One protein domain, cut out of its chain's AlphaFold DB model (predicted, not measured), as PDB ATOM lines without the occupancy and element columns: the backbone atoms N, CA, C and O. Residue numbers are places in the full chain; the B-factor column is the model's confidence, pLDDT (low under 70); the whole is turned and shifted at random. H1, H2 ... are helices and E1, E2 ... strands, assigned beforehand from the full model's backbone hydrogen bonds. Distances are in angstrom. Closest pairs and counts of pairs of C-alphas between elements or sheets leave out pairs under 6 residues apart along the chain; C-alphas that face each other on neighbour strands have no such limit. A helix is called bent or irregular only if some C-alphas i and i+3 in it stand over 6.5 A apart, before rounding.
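What this domain is: This is residues 125 to 138 and 151 to 222 of the 244 residues of the protein "ISH4-type transposase ISNma3" of Natrialba magadii (strain ATCC 43099 / DSM 3394 / CCM 3739 / CIP 104546 / IAM 13178 / JCM 8861 / NBRC 102185 / NCIMB 2190 / MS3) (UniProt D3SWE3). A small antiparallel sheet of three strands has two helices over one face: H2 packs along the edge strand E3, and the shorter H1 lies slantwise over E2, with its residues 196 to 200 near the sheet. The long link of residues 180 to 195 swings from the end of E3 round the E1 side of the sheet to reach H1, while residues 131 to 138, beyond E1, and the turn between E2 and E3 lie at opposite ends of the longest axis. The printed part has 86 residues, with E1, E2, E3, H1 and H2 in that order along the chain and E1 - E2 - E3 as the order across the sheet. The class is mixed, helices and strands, with under half of the residues, 38, in named elements. The whole is compact, with a radius of gyration of the C-alphas of 12.7 A and spans of 41 by 27 by 18 A.

How they stand to each other: In the sheet, the inner strand E2, residues 163 to 169, is antiparallel to E1, residues 125 to 130, at 159 degrees between their directions; N 127 and O 166 are 2.9 A apart, within hydrogen-bond range. E2 and E3, residues 175 to 179, form an antiparallel hairpin at 161 degrees, with N 165 and O 178 within hydrogen-bond range at 2.8 A. H2, residues 211 to 222, is on the sheet at a height of 7.6 A, over E3 and along the strands, at 1 degrees to E3 on the local plane; their closest C-alphas, of Val 177 and Leu 218, are 6.1 A apart. H2 is irregular, but only just: C-alphas 212 and 215 are 7.0 A apart, and its line is a rough one. H1, residues 196 to 203, is on the same face at a height of 9.7 A, over E2, slantwise to the strands at 54 degrees to E2 on the local plane; E1 only just falls short of lying under it too, with 2 of its C-alphas falling on E1. The closest C-alphas of H1 and E1, of Gly 196 and Val 129, are 5.5 A apart. H1 and H2 only just touch, with 3 pairs of C-alphas within 8 A, the closest being Leu 199 and Phe 221 at 7.5 A; H2 does so with residues 217 to 221 alone. They run opposite ways at a steep tilt of 68 degrees, only just short of about perpendicular. Of the O i to N i+4 pairs, 3 of 4 in H1 and 6 of 8 in H2 are within hydrogen-bond range.

Where its parts are: E2 measures 19.1 A from first to last C-alpha, E1 17.0 A and E3 13.7 A. E1 begins at C-alpha 125, (-31.340, -38.469, 32.137). H1 spans 10.3 A from C-alpha 196, (-39.408, -38.560, 42.777). H2 spans 17.4 A and ends at C-alpha 222, (-27.944, -36.795, 48.079).

The domain as a whole: The C-alphas farthest apart, of Arg 138 and Gly 171, are 41.3 A apart. Residues 139 to 150 are not printed, and C-alphas 138 and 151 across the cut are 20.9 A apart. The link from E3 to H1 is long, with 16 residues. The mean pLDDT of the printed part is 74.3; residues 135 to 138, 151 to 157 and 181 to 197 are under 70.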
ATOM      1  N   GLU A 125     -29.892 -38.519  31.978       83.69
ATOM      2  CA  GLU A 125     -31.340 -38.469  32.137       83.69
ATOM      3  C   GLU A 125     -31.695 -37.391  33.157       83.69
ATOM      4  O   GLU A 125     -31.114 -37.335  34.246       83.69
ATOM      5  N   ILE A 126     -32.655 -36.538  32.810       82.12
ATOM      6  CA  ILE A 126     -33.162 -35.483  33.684       82.12
ATOM      7  C   ILE A 126     -34.656 -35.704  33.854       82.12
ATOM      8  O   ILE A 126     -35.380 -35.880  32.880       82.12
ATOM      9  N   ASP A 127     -35.101 -35.688  35.102       81.44
ATOM     10  CA  ASP A 127     -36.509 -35.776  35.464       81.44
ATOM     11  C   ASP A 127     -36.843 -34.720  36.522       81.44
ATOM     12  O   ASP A 127     -35.970 -34.274  37.272       81.44
ATOM     13  N   GLU A 128     -38.103 -34.313  36.598       80.12
ATOM     14  CA  GLU A 128     -38.565 -33.228  37.458       80.12
ATOM     15  C   GLU A 128     -39.621 -33.686  38.462       80.12
ATOM     16  O   GLU A 128     -40.543 -34.450  38.181       80.12
ATOM     17  N   VAL A 129     -39.502 -33.186  39.690       81.19
ATOM     18  CA  VAL A 129     -40.428 -33.494  40.775       81.19
ATOM     19  C   VAL A 129     -40.803 -32.208  41.475       81.19
ATOM     20  O   VAL A 129     -39.984 -31.553  42.110       81.19
ATOM     21  N   TYR A 130     -42.086 -31.887  41.433       80.81
ATOM     22  CA  TYR A 130     -42.630 -30.745  42.152       80.81
ATOM     23  C   TYR A 130     -42.850 -31.124  43.617       80.81
ATOM     24  O   TYR A 130     -43.563 -32.096  43.918       80.81
ATOM     25  N   VAL A 131     -42.222 -30.365  44.515       79.56
ATOM     26  CA  VAL A 131     -42.264 -30.557  45.970       79.56
ATOM     27  C   VAL A 131     -42.915 -29.337  46.605       79.56
ATOM     28  O   VAL A 131     -42.522 -28.215  46.312       79.56
ATOM     29  N   SER A 132     -43.876 -29.547  47.502       78.81
ATOM     30  CA  SER A 132     -44.453 -28.453  48.288       78.81
ATOM     31  C   SER A 132     -43.411 -27.920  49.277       78.81
ATOM     32  O   SER A 132     -43.002 -28.635  50.195       78.81
ATOM     33  N   ALA A 133     -42.981 -26.675  49.085       76.25
ATOM     34  CA  ALA A 133     -42.053 -25.971  49.961       76.25
ATOM     35  C   ALA A 133     -42.600 -24.568  50.233       76.25
ATOM     36  O   ALA A 133     -42.705 -23.733  49.336       76.25
ATOM     37  N   GLU A 134     -42.962 -24.318  51.486       70.88
ATOM     38  CA  GLU A 134     -43.685 -23.115  51.896       70.88
ATOM     39  C   GLU A 134     -42.732 -21.939  52.167       70.88
ATOM     40  O   GLU A 134     -41.513 -22.090  52.275       70.88
ATOM     41  N   LEU A 135     -43.287 -20.743  52.355       66.56
ATOM     42  CA  LEU A 135     -42.551 -19.553  52.802       66.56
ATOM     43  C   LEU A 135     -42.458 -19.441  54.337       66.56
ATOM     44  O   LEU A 135     -42.291 -18.346  54.869       66.56
ATOM     45  N   LYS A 136     -42.551 -20.559  55.080       57.69
ATOM     46  CA  LYS A 136     -42.539 -20.537  56.555       57.69
ATOM     47  C   LYS A 136     -41.330 -19.768  57.101       57.69
ATOM     48  O   LYS A 136     -40.184 -20.158  56.871       57.69
ATOM     49  N   GLY A 137     -41.604 -18.716  57.877       53.75
ATOM     50  CA  GLY A 137     -40.596 -17.862  58.512       53.75
ATOM     51  C   GLY A 137     -40.214 -16.599  57.730       53.75
ATOM     52  O   GLY A 137     -39.402 -15.830  58.239       53.75
ATOM     53  N   ARG A 138     -40.790 -16.370  56.541       53.31
ATOM     54  CA  ARG A 138     -40.860 -15.050  55.884       53.31
ATOM     55  C   ARG A 138     -42.210 -14.384  56.204       53.31
ATOM     56  O   ARG A 138     -43.019 -15.037  56.855       53.31
ATOM     57  N   THR A 151     -52.246 -28.529  45.888       58.47
ATOM     58  CA  THR A 151     -52.418 -28.265  44.459       58.47
ATOM     59  C   THR A 151     -51.848 -29.442  43.667       58.47
ATOM     60  O   THR A 151     -50.666 -29.774  43.786       58.47
ATOM     61  N   ARG A 152     -52.686 -30.126  42.880       59.94
ATOM     62  CA  ARG A 152     -52.245 -31.156  41.923       59.94
ATOM     63  C   ARG A 152     -51.578 -30.490  40.710       59.94
ATOM     64  O   ARG A 152     -51.848 -29.332  40.430       59.94
ATOM     65  N   GLY A 153     -50.707 -31.221  40.012       65.25
ATOM     66  CA  GLY A 153     -50.051 -30.747  38.781       65.25
ATOM     67  C   GLY A 153     -48.666 -30.118  38.972       65.25
ATOM     68  O   GLY A 153     -48.100 -30.155  40.073       65.25
ATOM     69  N   ARG A 154     -48.116 -29.589  37.872       67.19
ATOM     70  CA  ARG A 154     -46.883 -28.785  37.848       67.19
ATOM     71  C   ARG A 154     -47.124 -27.471  38.595       67.19
ATOM     72  O   ARG A 154     -48.245 -26.973  38.601       67.19
ATOM     73  N   GLY A 155     -46.105 -26.943  39.259       69.38
ATOM     74  CA  GLY A 155     -46.197 -25.648  39.935       69.38
ATOM     75  C   GLY A 155     -44.890 -24.878  39.830       69.38
ATOM     76  O   GLY A 155     -43.877 -25.425  39.407       69.38
ATOM     77  N   SER A 156     -44.917 -23.599  40.184       69.50
ATOM     78  CA  SER A 156     -43.738 -22.733  40.132       69.50
ATOM     79  C   SER A 156     -43.145 -22.492  41.519       69.50
ATOM     80  O   SER A 156     -43.743 -22.819  42.553       69.50
ATOM     81  N   TYR A 157     -41.963 -21.869  41.553       68.38
ATOM     82  CA  TYR A 157     -41.411 -21.344  42.796       68.38
ATOM     83  C   TYR A 157     -42.392 -20.384  43.478       68.38
ATOM     84  O   TYR A 157     -42.553 -20.478  44.690       68.38
ATOM     85  N   ASP A 158     -43.108 -19.534  42.739       71.69
ATOM     86  CA  ASP A 158     -44.065 -18.571  43.309       71.69
ATOM     87  C   ASP A 158     -45.299 -19.248  43.912       71.69
ATOM     88  O   ASP A 158     -45.788 -18.829  44.956       71.69
ATOM     89  N   GLN A 159     -45.728 -20.375  43.343       72.25
ATOM     90  CA  GLN A 159     -46.850 -21.181  43.843       72.25
ATOM     91  C   GLN A 159     -46.472 -22.130  44.996       72.25
ATOM     92  O   GLN A 159     -47.201 -23.080  45.288       72.25
ATOM     93  N   ASP A 160     -45.322 -21.913  45.641       74.56
ATOM     94  CA  ASP A 160     -44.806 -22.758  46.727       74.56
ATOM     95  C   ASP A 160     -44.550 -24.220  46.347       74.56
ATOM     96  O   ASP A 160     -44.512 -25.116  47.198       74.56
ATOM     97  N   LYS A 161     -44.345 -24.467  45.054       78.00
ATOM     98  CA  LYS A 161     -44.160 -25.811  44.530       78.00
ATOM     99  C   LYS A 161     -42.963 -25.870  43.580       78.00
ATOM    100  O   LYS A 161     -43.136 -26.212  42.412       78.00
ATOM    101  N   PRO A 162     -41.755 -25.517  44.060       80.69
ATOM    102  CA  PRO A 162     -40.571 -25.456  43.217       80.69
ATOM    103  C   PRO A 162     -40.288 -26.802  42.529       80.69
ATOM    104  O   PRO A 162     -40.432 -27.860  43.164       80.69
ATOM    105  N   PRO A 163     -39.854 -26.776  41.257       84.00
ATOM    106  CA  PRO A 163     -39.350 -27.963  40.592       84.00
ATOM    107  C   PRO A 163     -38.027 -28.399  41.231       84.00
ATOM    108  O   PRO A 163     -37.125 -27.598  41.504       84.00
ATOM    109  N   VAL A 164     -37.916 -29.700  41.478       84.31
ATOM    110  CA  VAL A 164     -36.676 -30.362  41.868       84.31
ATOM    111  C   VAL A 164     -36.268 -31.291  40.740       84.31
ATOM    112  O   VAL A 164     -36.952 -32.275  40.471       84.31
ATOM    113  N   PHE A 165     -35.138 -30.997  40.114       85.00
ATOM    114  CA  PHE A 165     -34.561 -31.841  39.083       85.00
ATOM    115  C   PHE A 165     -33.761 -32.972  39.710       85.00
ATOM    116  O   PHE A 165     -32.914 -32.750  40.582       85.00
ATOM    117  N   THR A 166     -34.021 -34.188  39.245       85.31
ATOM    118  CA  THR A 166     -33.136 -35.327  39.447       85.31
ATOM    119  C   THR A 166     -32.369 -35.576  38.162       85.31
ATOM    120  O   THR A 166     -32.966 -35.800  37.118       85.31
ATOM    121  N   ILE A 167     -31.045 -35.545  38.256       85.44
ATOM    122  CA  ILE A 167     -30.138 -35.763  37.133       85.44
ATOM    123  C   ILE A 167     -29.403 -37.075  37.391       85.44
ATOM    124  O   ILE A 167     -28.803 -37.249  38.457       85.44
ATOM    125  N   VAL A 168     -29.455 -37.993  36.435       85.94
ATOM    126  CA  VAL A 168     -28.780 -39.292  36.485       85.94
ATOM    127  C   VAL A 168     -27.821 -39.380  35.312       85.94
ATOM    128  O   VAL A 168     -28.242 -39.397  34.160       85.94
ATOM    129  N   ASP A 169     -26.530 -39.467  35.604       86.00
ATOM    130  CA  ASP A 169     -25.516 -39.745  34.591       86.00
ATOM    131  C   ASP A 169     -25.337 -41.263  34.484       86.00
ATOM    132  O   ASP A 169     -24.908 -41.920  35.435       86.00
ATOM    133  N   ARG A 170     -25.684 -41.843  33.330       83.56
ATOM    134  CA  ARG A 170     -25.567 -43.289  33.092       83.56
ATOM    135  C   ARG A 170     -24.124 -43.748  32.905       83.56
ATOM    136  O   ARG A 170     -23.845 -44.914  33.164       83.56
ATOM    137  N   GLY A 171     -23.220 -42.860  32.491       83.12
ATOM    138  CA  GLY A 171     -21.803 -43.182  32.321       83.12
ATOM    139  C   GLY A 171     -21.092 -43.368  33.658       83.12
ATOM    140  O   GLY A 171     -20.336 -44.319  33.835       83.12
ATOM    141  N   THR A 172     -21.366 -42.490  34.625       84.00
ATOM    142  CA  THR A 172     -20.763 -42.564  35.970       84.00
ATOM    143  C   THR A 172     -21.628 -43.312  36.986       84.00
ATOM    144  O   THR A 172     -21.131 -43.762  38.019       84.00
ATOM    145  N   GLY A 173     -22.933 -43.433  36.729       82.00
ATOM    146  CA  GLY A 173     -23.922 -43.902  37.699       82.00
ATOM    147  C   GLY A 173     -24.210 -42.896  38.823       82.00
ATOM    148  O   GLY A 173     -24.950 -43.226  39.759       82.00
ATOM    149  N   GLU A 174     -23.631 -41.689  38.766       83.56
ATOM    150  CA  GLU A 174     -23.861 -40.636  39.751       83.56
ATOM    151  C   GLU A 174     -25.249 -40.009  39.587       83.56
ATOM    152  O   GLU A 174     -25.867 -40.001  38.519       83.56
ATOM    153  N   ARG A 175     -25.761 -39.505  40.711       85.06
ATOM    154  CA  ARG A 175     -27.112 -38.954  40.819       85.06
ATOM    155  C   ARG A 175     -27.078 -37.635  41.563       85.06
ATOM    156  O   ARG A 175     -26.452 -37.528  42.626       85.06
ATOM    157  N   TYR A 176     -27.811 -36.662  41.042       86.12
ATOM    158  CA  TYR A 176     -27.870 -35.300  41.548       86.12
ATOM    159  C   TYR A 176     -29.316 -34.873  41.751       86.12
ATOM    160  O   TYR A 176     -30.183 -35.241  40.967       86.12
ATOM    161  N   VAL A 177     -29.574 -34.115  42.818       86.25
ATOM    162  CA  VAL A 177     -30.913 -33.610  43.138       86.25
ATOM    163  C   VAL A 177     -30.807 -32.124  43.441       86.25
ATOM    164  O   VAL A 177     -30.146 -31.733  44.405       86.25
ATOM    165  N   ILE A 178     -31.420 -31.295  42.597       84.38
ATOM    166  CA  ILE A 178     -31.208 -29.845  42.576       84.38
ATOM    167  C   ILE A 178     -32.561 -29.137  42.499       84.38
ATOM    168  O   ILE A 178     -33.384 -29.457  41.651       84.38
ATOM    169  N   ALA A 179     -32.799 -28.173  43.390       83.56
ATOM    170  CA  ALA A 179     -33.969 -27.299  43.304       83.56
ATOM    171  C   ALA A 179     -33.715 -26.180  42.288       83.56
ATOM    172  O   ALA A 179     -32.637 -25.583  42.295       83.56
ATOM    173  N   ALA A 180     -34.723 -25.861  41.479       78.19
ATOM    174  CA  ALA A 180     -34.702 -24.741  40.547       78.19
ATOM    175  C   ALA A 180     -35.821 -23.729  40.849       78.19
ATOM    176  O   ALA A 180     -36.733 -23.991  41.636       78.19
ATOM    177  N   LYS A 181     -35.710 -22.536  40.252       67.38
ATOM    178  CA  LYS A 181     -36.705 -21.458  40.382       67.38
ATOM    179  C   LYS A 181     -37.822 -21.578  39.339       67.38
ATOM    180  O   LYS A 181     -38.989 -21.407  39.675       67.38
ATOM    181  N   SER A 182     -37.468 -21.920  38.109       62.28
ATOM    182  CA  SER A 182     -38.391 -22.220  37.015       62.28
ATOM    183  C   SER A 182     -37.907 -23.464  36.271       62.28
ATOM    184  O   SER A 182     -36.753 -23.879  36.414       62.28
ATOM    185  N   ALA A 183     -38.823 -24.071  35.527       56.91
ATOM    186  CA  ALA A 183     -38.533 -25.013  34.461       56.91
ATOM    187  C   ALA A 183     -39.141 -24.373  33.206       56.91
ATOM    188  O   ALA A 183     -40.363 -24.381  33.060       56.91
ATOM    189  N   ASP A 184     -38.314 -23.705  32.404       50.75
ATOM    190  CA  ASP A 184     -38.748 -23.068  31.162       50.75
ATOM    191  C   ASP A 184     -38.537 -24.068  30.007       50.75
ATOM    192  O   ASP A 184     -37.428 -24.563  29.817       50.75
ATOM    193  N   GLU A 185     -39.624 -24.365  29.286       44.28
ATOM    194  CA  GLU A 185     -39.727 -25.210  28.074       44.28
ATOM    195  C   GLU A 185     -39.503 -26.741  28.196       44.28
ATOM    196  O   GLU A 185     -39.159 -27.289  29.241       44.28
ATOM    197  N   ASP A 186     -39.859 -27.433  27.103       43.19
ATOM    198  CA  ASP A 186     -40.211 -28.851  26.929       43.19
ATOM    199  C   ASP A 186     -39.229 -29.890  27.506       43.19
ATOM    200  O   ASP A 186     -38.469 -30.552  26.797       43.19
ATOM    201  N   VAL A 187     -39.324 -30.147  28.811       41.53
ATOM    202  CA  VAL A 187     -38.786 -31.369  29.423       41.53
ATOM    203  C   VAL A 187     -39.847 -32.471  29.331       41.53
ATOM    204  O   VAL A 187     -40.872 -32.454  30.022       41.53
ATOM    205  N   HIS A 188     -39.624 -33.432  28.432       39.59
ATOM    206  CA  HIS A 188     -40.513 -34.578  28.250       39.59
ATOM    207  C   HIS A 188     -40.405 -35.529  29.451       39.59
ATOM    208  O   HIS A 188     -39.341 -36.073  29.745       39.59
ATOM    209  N   VAL A 189     -41.518 -35.727  30.157       39.44
ATOM    210  CA  VAL A 189     -41.586 -36.582  31.347       39.44
ATOM    211  C   VAL A 189     -41.737 -38.027  30.891       39.44
ATOM    212  O   VAL A 189     -42.844 -38.479  30.594       39.44
ATOM    213  N   ASN A 190     -40.641 -38.783  30.849       39.91
ATOM    214  CA  ASN A 190     -40.769 -40.232  30.735       39.91
ATOM    215  C   ASN A 190     -41.297 -40.764  32.070       39.91
ATOM    216  O   ASN A 190     -40.612 -40.756  33.091       39.91
ATOM    217  N   THR A 191     -42.556 -41.204  32.064       42.81
ATOM    218  CA  THR A 191     -43.287 -41.673  33.252       42.81
ATOM    219  C   THR A 191     -42.879 -43.110  33.606       42.81
ATOM    220  O   THR A 191     -43.713 -43.982  33.827       42.81
ATOM    221  N   CYS A 192     -41.576 -43.383  33.621       40.91
ATOM    222  CA  CYS A 192     -40.998 -44.678  33.950       40.91
ATOM    223  C   CYS A 192     -40.258 -44.517  35.283       40.91
ATOM    224  O   CYS A 192     -39.181 -43.937  35.322       40.91
ATOM    225  N   GLU A 193     -40.887 -44.948  36.381       47.84
ATOM    226  CA  GLU A 193     -40.327 -45.001  37.747       47.84
ATOM    227  C   GLU A 193     -39.371 -43.849  38.130       47.84
ATOM    228  O   GLU A 193     -38.189 -44.032  38.418       47.84
ATOM    229  N   SER A 194     -39.921 -42.633  38.175       55.28
ATOM    230  CA  SER A 194     -39.212 -41.412  38.572       55.28
ATOM    231  C   SER A 194     -38.508 -41.544  39.925       55.28
ATOM    232  O   SER A 194     -39.077 -42.030  40.910       55.28
ATOM    233  N   HIS A 195     -37.308 -40.971  40.039       59.62
ATOM    234  CA  HIS A 195     -36.613 -40.776  41.314       59.62
ATOM    235  C   HIS A 195     -37.399 -39.927  42.333       59.62
ATOM    236  O   HIS A 195     -37.124 -40.001  43.539       59.62
ATOM    237  N   GLY A 196     -38.427 -39.192  41.897       60.41
ATOM    238  CA  GLY A 196     -39.408 -38.560  42.777       60.41
ATOM    239  C   GLY A 196     -40.112 -39.523  43.724       60.41
ATOM    240  O   GLY A 196     -40.477 -39.121  44.834       60.41
ATOM    241  N   SER A 197     -40.218 -40.798  43.339       69.56
ATOM    242  CA  SER A 197     -40.707 -41.886  44.192       69.56
ATOM    243  C   SER A 197     -39.851 -42.102  45.444       69.56
ATOM    244  O   SER A 197     -40.369 -42.571  46.447       69.56
ATOM    245  N   LEU A 198     -38.568 -41.717  45.434       80.62
ATOM    246  CA  LEU A 198     -37.675 -41.819  46.593       80.62
ATOM    247  C   LEU A 198     -37.591 -40.508  47.379       80.62
ATOM    248  O   LEU A 198     -37.531 -40.524  48.611       80.62
ATOM    249  N   LEU A 199     -37.593 -39.371  46.678       84.50
ATOM    250  CA  LEU A 199     -37.473 -38.057  47.306       84.50
ATOM    251  C   LEU A 199     -38.712 -37.710  48.142       84.50
ATOM    252  O   LEU A 199     -38.578 -37.254  49.277       84.50
ATOM    253  N   ARG A 200     -39.922 -37.946  47.620       83.06
ATOM    254  CA  ARG A 200     -41.168 -37.584  48.317       83.06
ATOM    255  C   ARG A 200     -41.358 -38.346  49.635       83.06
ATOM    256  O   ARG A 200     -41.596 -37.680  50.645       83.06
ATOM    257  N   PRO A 201     -41.193 -39.684  49.698       87.62
ATOM    258  CA  PRO A 201     -41.226 -40.400  50.971       87.62
ATOM    259  C   PRO A 201     -40.151 -39.925  51.938       87.62
ATOM    260  O   PRO A 201     -40.417 -39.830  53.134       87.62
ATOM    261  N   TRP A 202     -38.962 -39.568  51.437       89.75
ATOM    262  CA  TRP A 202     -37.900 -39.052  52.291       89.75
ATOM    263  C   TRP A 202     -38.250 -37.695  52.913       89.75
ATOM    264  O   TRP A 202     -38.051 -37.515  54.109       89.75
ATOM    265  N   LEU A 203     -38.825 -36.767  52.144       88.69
ATOM    266  CA  LEU A 203     -39.248 -35.454  52.644       88.69
ATOM    267  C   LEU A 203     -40.482 -35.524  53.556       88.69
ATOM    268  O   LEU A 203     -40.685 -34.630  54.375       88.69
ATOM    269  N   SER A 204     -41.296 -36.576  53.440       87.19
ATOM    270  CA  SER A 204     -42.591 -36.681  54.127       87.19
ATOM    271  C   SER A 204     -42.564 -36.524  55.661       87.19
ATOM    272  O   SER A 204     -43.489 -35.888  56.178       87.19
ATOM    273  N   PRO A 205     -41.544 -36.995  56.418       88.44
ATOM    274  CA  PRO A 205     -41.480 -36.792  57.867       88.44
ATOM    275  C   PRO A 205     -41.039 -35.374  58.248       88.44
ATOM    276  O   PRO A 205     -41.246 -34.940  59.379       88.44
ATOM    277  N   HIS A 206     -40.443 -34.635  57.310       87.12
ATOM    278  CA  HIS A 206     -39.890 -33.296  57.513       87.12
ATOM    279  C   HIS A 206     -40.884 -32.211  57.091       87.12
ATOM    280  O   HIS A 206     -40.516 -31.275  56.396       87.12
ATOM    281  N   ARG A 207     -42.165 -32.340  57.453       72.31
ATOM    282  CA  ARG A 207     -43.225 -31.418  56.996       72.31
ATOM    283  C   ARG A 207     -42.898 -29.943  57.279       72.31
ATOM    284  O   ARG A 207     -42.354 -29.608  58.327       72.31
ATOM    285  N   GLY A 208     -43.315 -29.055  56.372       74.50
ATOM    286  CA  GLY A 208     -43.173 -27.602  56.534       74.50
ATOM    287  C   GLY A 208     -41.777 -27.056  56.219       74.50
ATOM    288  O   GLY A 208     -41.360 -26.067  56.823       74.50
ATOM    289  N   ILE A 209     -41.045 -27.698  55.302       82.19
ATOM    290  CA  ILE A 209     -39.751 -27.208  54.808       82.19
ATOM    291  C   ILE A 209     -39.962 -25.862  54.118       82.19
ATOM    292  O   ILE A 209     -40.815 -25.742  53.237       82.19
ATOM    293  N   SER A 210     -39.168 -24.861  54.500       82.94
ATOM    294  CA  SER A 210     -39.175 -23.580  53.800       82.94
ATOM    295  C   SER A 210     -38.410 -23.670  52.477       82.94
ATOM    296  O   SER A 210     -37.416 -24.397  52.394       82.94
ATOM    297  N   LYS A 211     -38.799 -22.890  51.460       78.56
ATOM    298  CA  LYS A 211     -38.062 -22.813  50.177       78.56
ATOM    299  C   LYS A 211     -36.561 -22.589  50.372       78.56
ATOM    300  O   LYS A 211     -35.746 -23.293  49.785       78.56
ATOM    301  N   ASP A 212     -36.201 -21.697  51.293       81.19
ATOM    302  CA  ASP A 212     -34.808 -21.360  51.630       81.19
ATOM    303  C   ASP A 212     -33.994 -22.545  52.158       81.19
ATOM    304  O   ASP A 212     -32.768 -22.588  52.038       81.19
ATOM    305  N   LYS A 213     -34.674 -23.509  52.779       85.38
ATOM    306  CA  LYS A 213     -34.054 -24.702  53.356       85.38
ATOM    307  C   LYS A 213     -34.169 -25.910  52.442       85.38
ATOM    308  O   LYS A 213     -33.452 -26.878  52.680       85.38
ATOM    309  N   LEU A 214     -34.988 -25.867  51.389       87.00
ATOM    310  CA  LEU A 214     -35.180 -26.998  50.480       87.00
ATOM    311  C   LEU A 214     -33.837 -27.516  49.953       87.00
ATOM    312  O   LEU A 214     -33.540 -28.697  50.101       87.00
ATOM    313  N   THR A 215     -32.963 -26.630  49.473       88.69
ATOM    314  CA  THR A 215     -31.620 -26.994  48.991       88.69
ATOM    315  C   THR A 215     -30.788 -27.739  50.041       88.69
ATOM    316  O   THR A 215     -30.075 -28.684  49.713       88.69
ATOM    317  N   GLN A 216     -30.892 -27.364  51.318       90.94
ATOM    318  CA  GLN A 216     -30.175 -28.023  52.417       90.94
ATOM    319  C   GLN A 216     -30.678 -29.462  52.633       90.94
ATOM    320  O   GLN A 216     -29.889 -30.387  52.851       90.94
ATOM    321  N   TYR A 217     -31.991 -29.671  52.514       91.06
ATOM    322  CA  TYR A 217     -32.605 -30.998  52.556       91.06
ATOM    323  C   TYR A 217     -32.226 -31.840  51.332       91.06
ATOM    324  O   TYR A 217     -31.872 -33.005  51.488       91.06
ATOM    325  N   LEU A 218     -32.194 -31.263  50.128       90.81
ATOM    326  CA  LEU A 218     -31.774 -31.990  48.924       90.81
ATOM    327  C   LEU A 218     -30.306 -32.439  48.996       90.81
ATOM    328  O   LEU A 218     -30.002 -33.595  48.702       90.81
ATOM    329  N   ARG A 219     -29.400 -31.585  49.496       91.62
ATOM    330  CA  ARG A 219     -27.994 -31.963  49.757       91.62
ATOM    331  C   ARG A 219     -27.889 -33.116  50.754       91.62
ATOM    332  O   ARG A 219     -27.103 -34.044  50.570       91.62
ATOM    333  N   THR A 220     -28.722 -33.086  51.790       92.62
ATOM    334  CA  THR A 220     -28.818 -34.164  52.783       92.62
ATOM    335  C   THR A 220     -29.298 -35.468  52.143       92.62
ATOM    336  O   THR A 220     -28.710 -36.524  52.386       92.62
ATOM    337  N   PHE A 221     -30.333 -35.410  51.301       91.56
ATOM    338  CA  PHE A 221     -30.846 -36.566  50.569       91.56
ATOM    339  C   PHE A 221     -29.781 -37.176  49.650       91.56
ATOM    340  O   PHE A 221     -29.587 -38.395  49.636       91.56
ATOM    341  N   GLN A 222     -29.025 -36.337  48.944       89.69
ATOM    342  CA  GLN A 222     -27.944 -36.795  48.079       89.69
ATOM    343  C   GLN A 222     -26.823 -37.476  48.875       89.69
ATOM    344  O   GLN A 222     -26.386 -38.576  48.521       89.69
TER     345      GLN A 222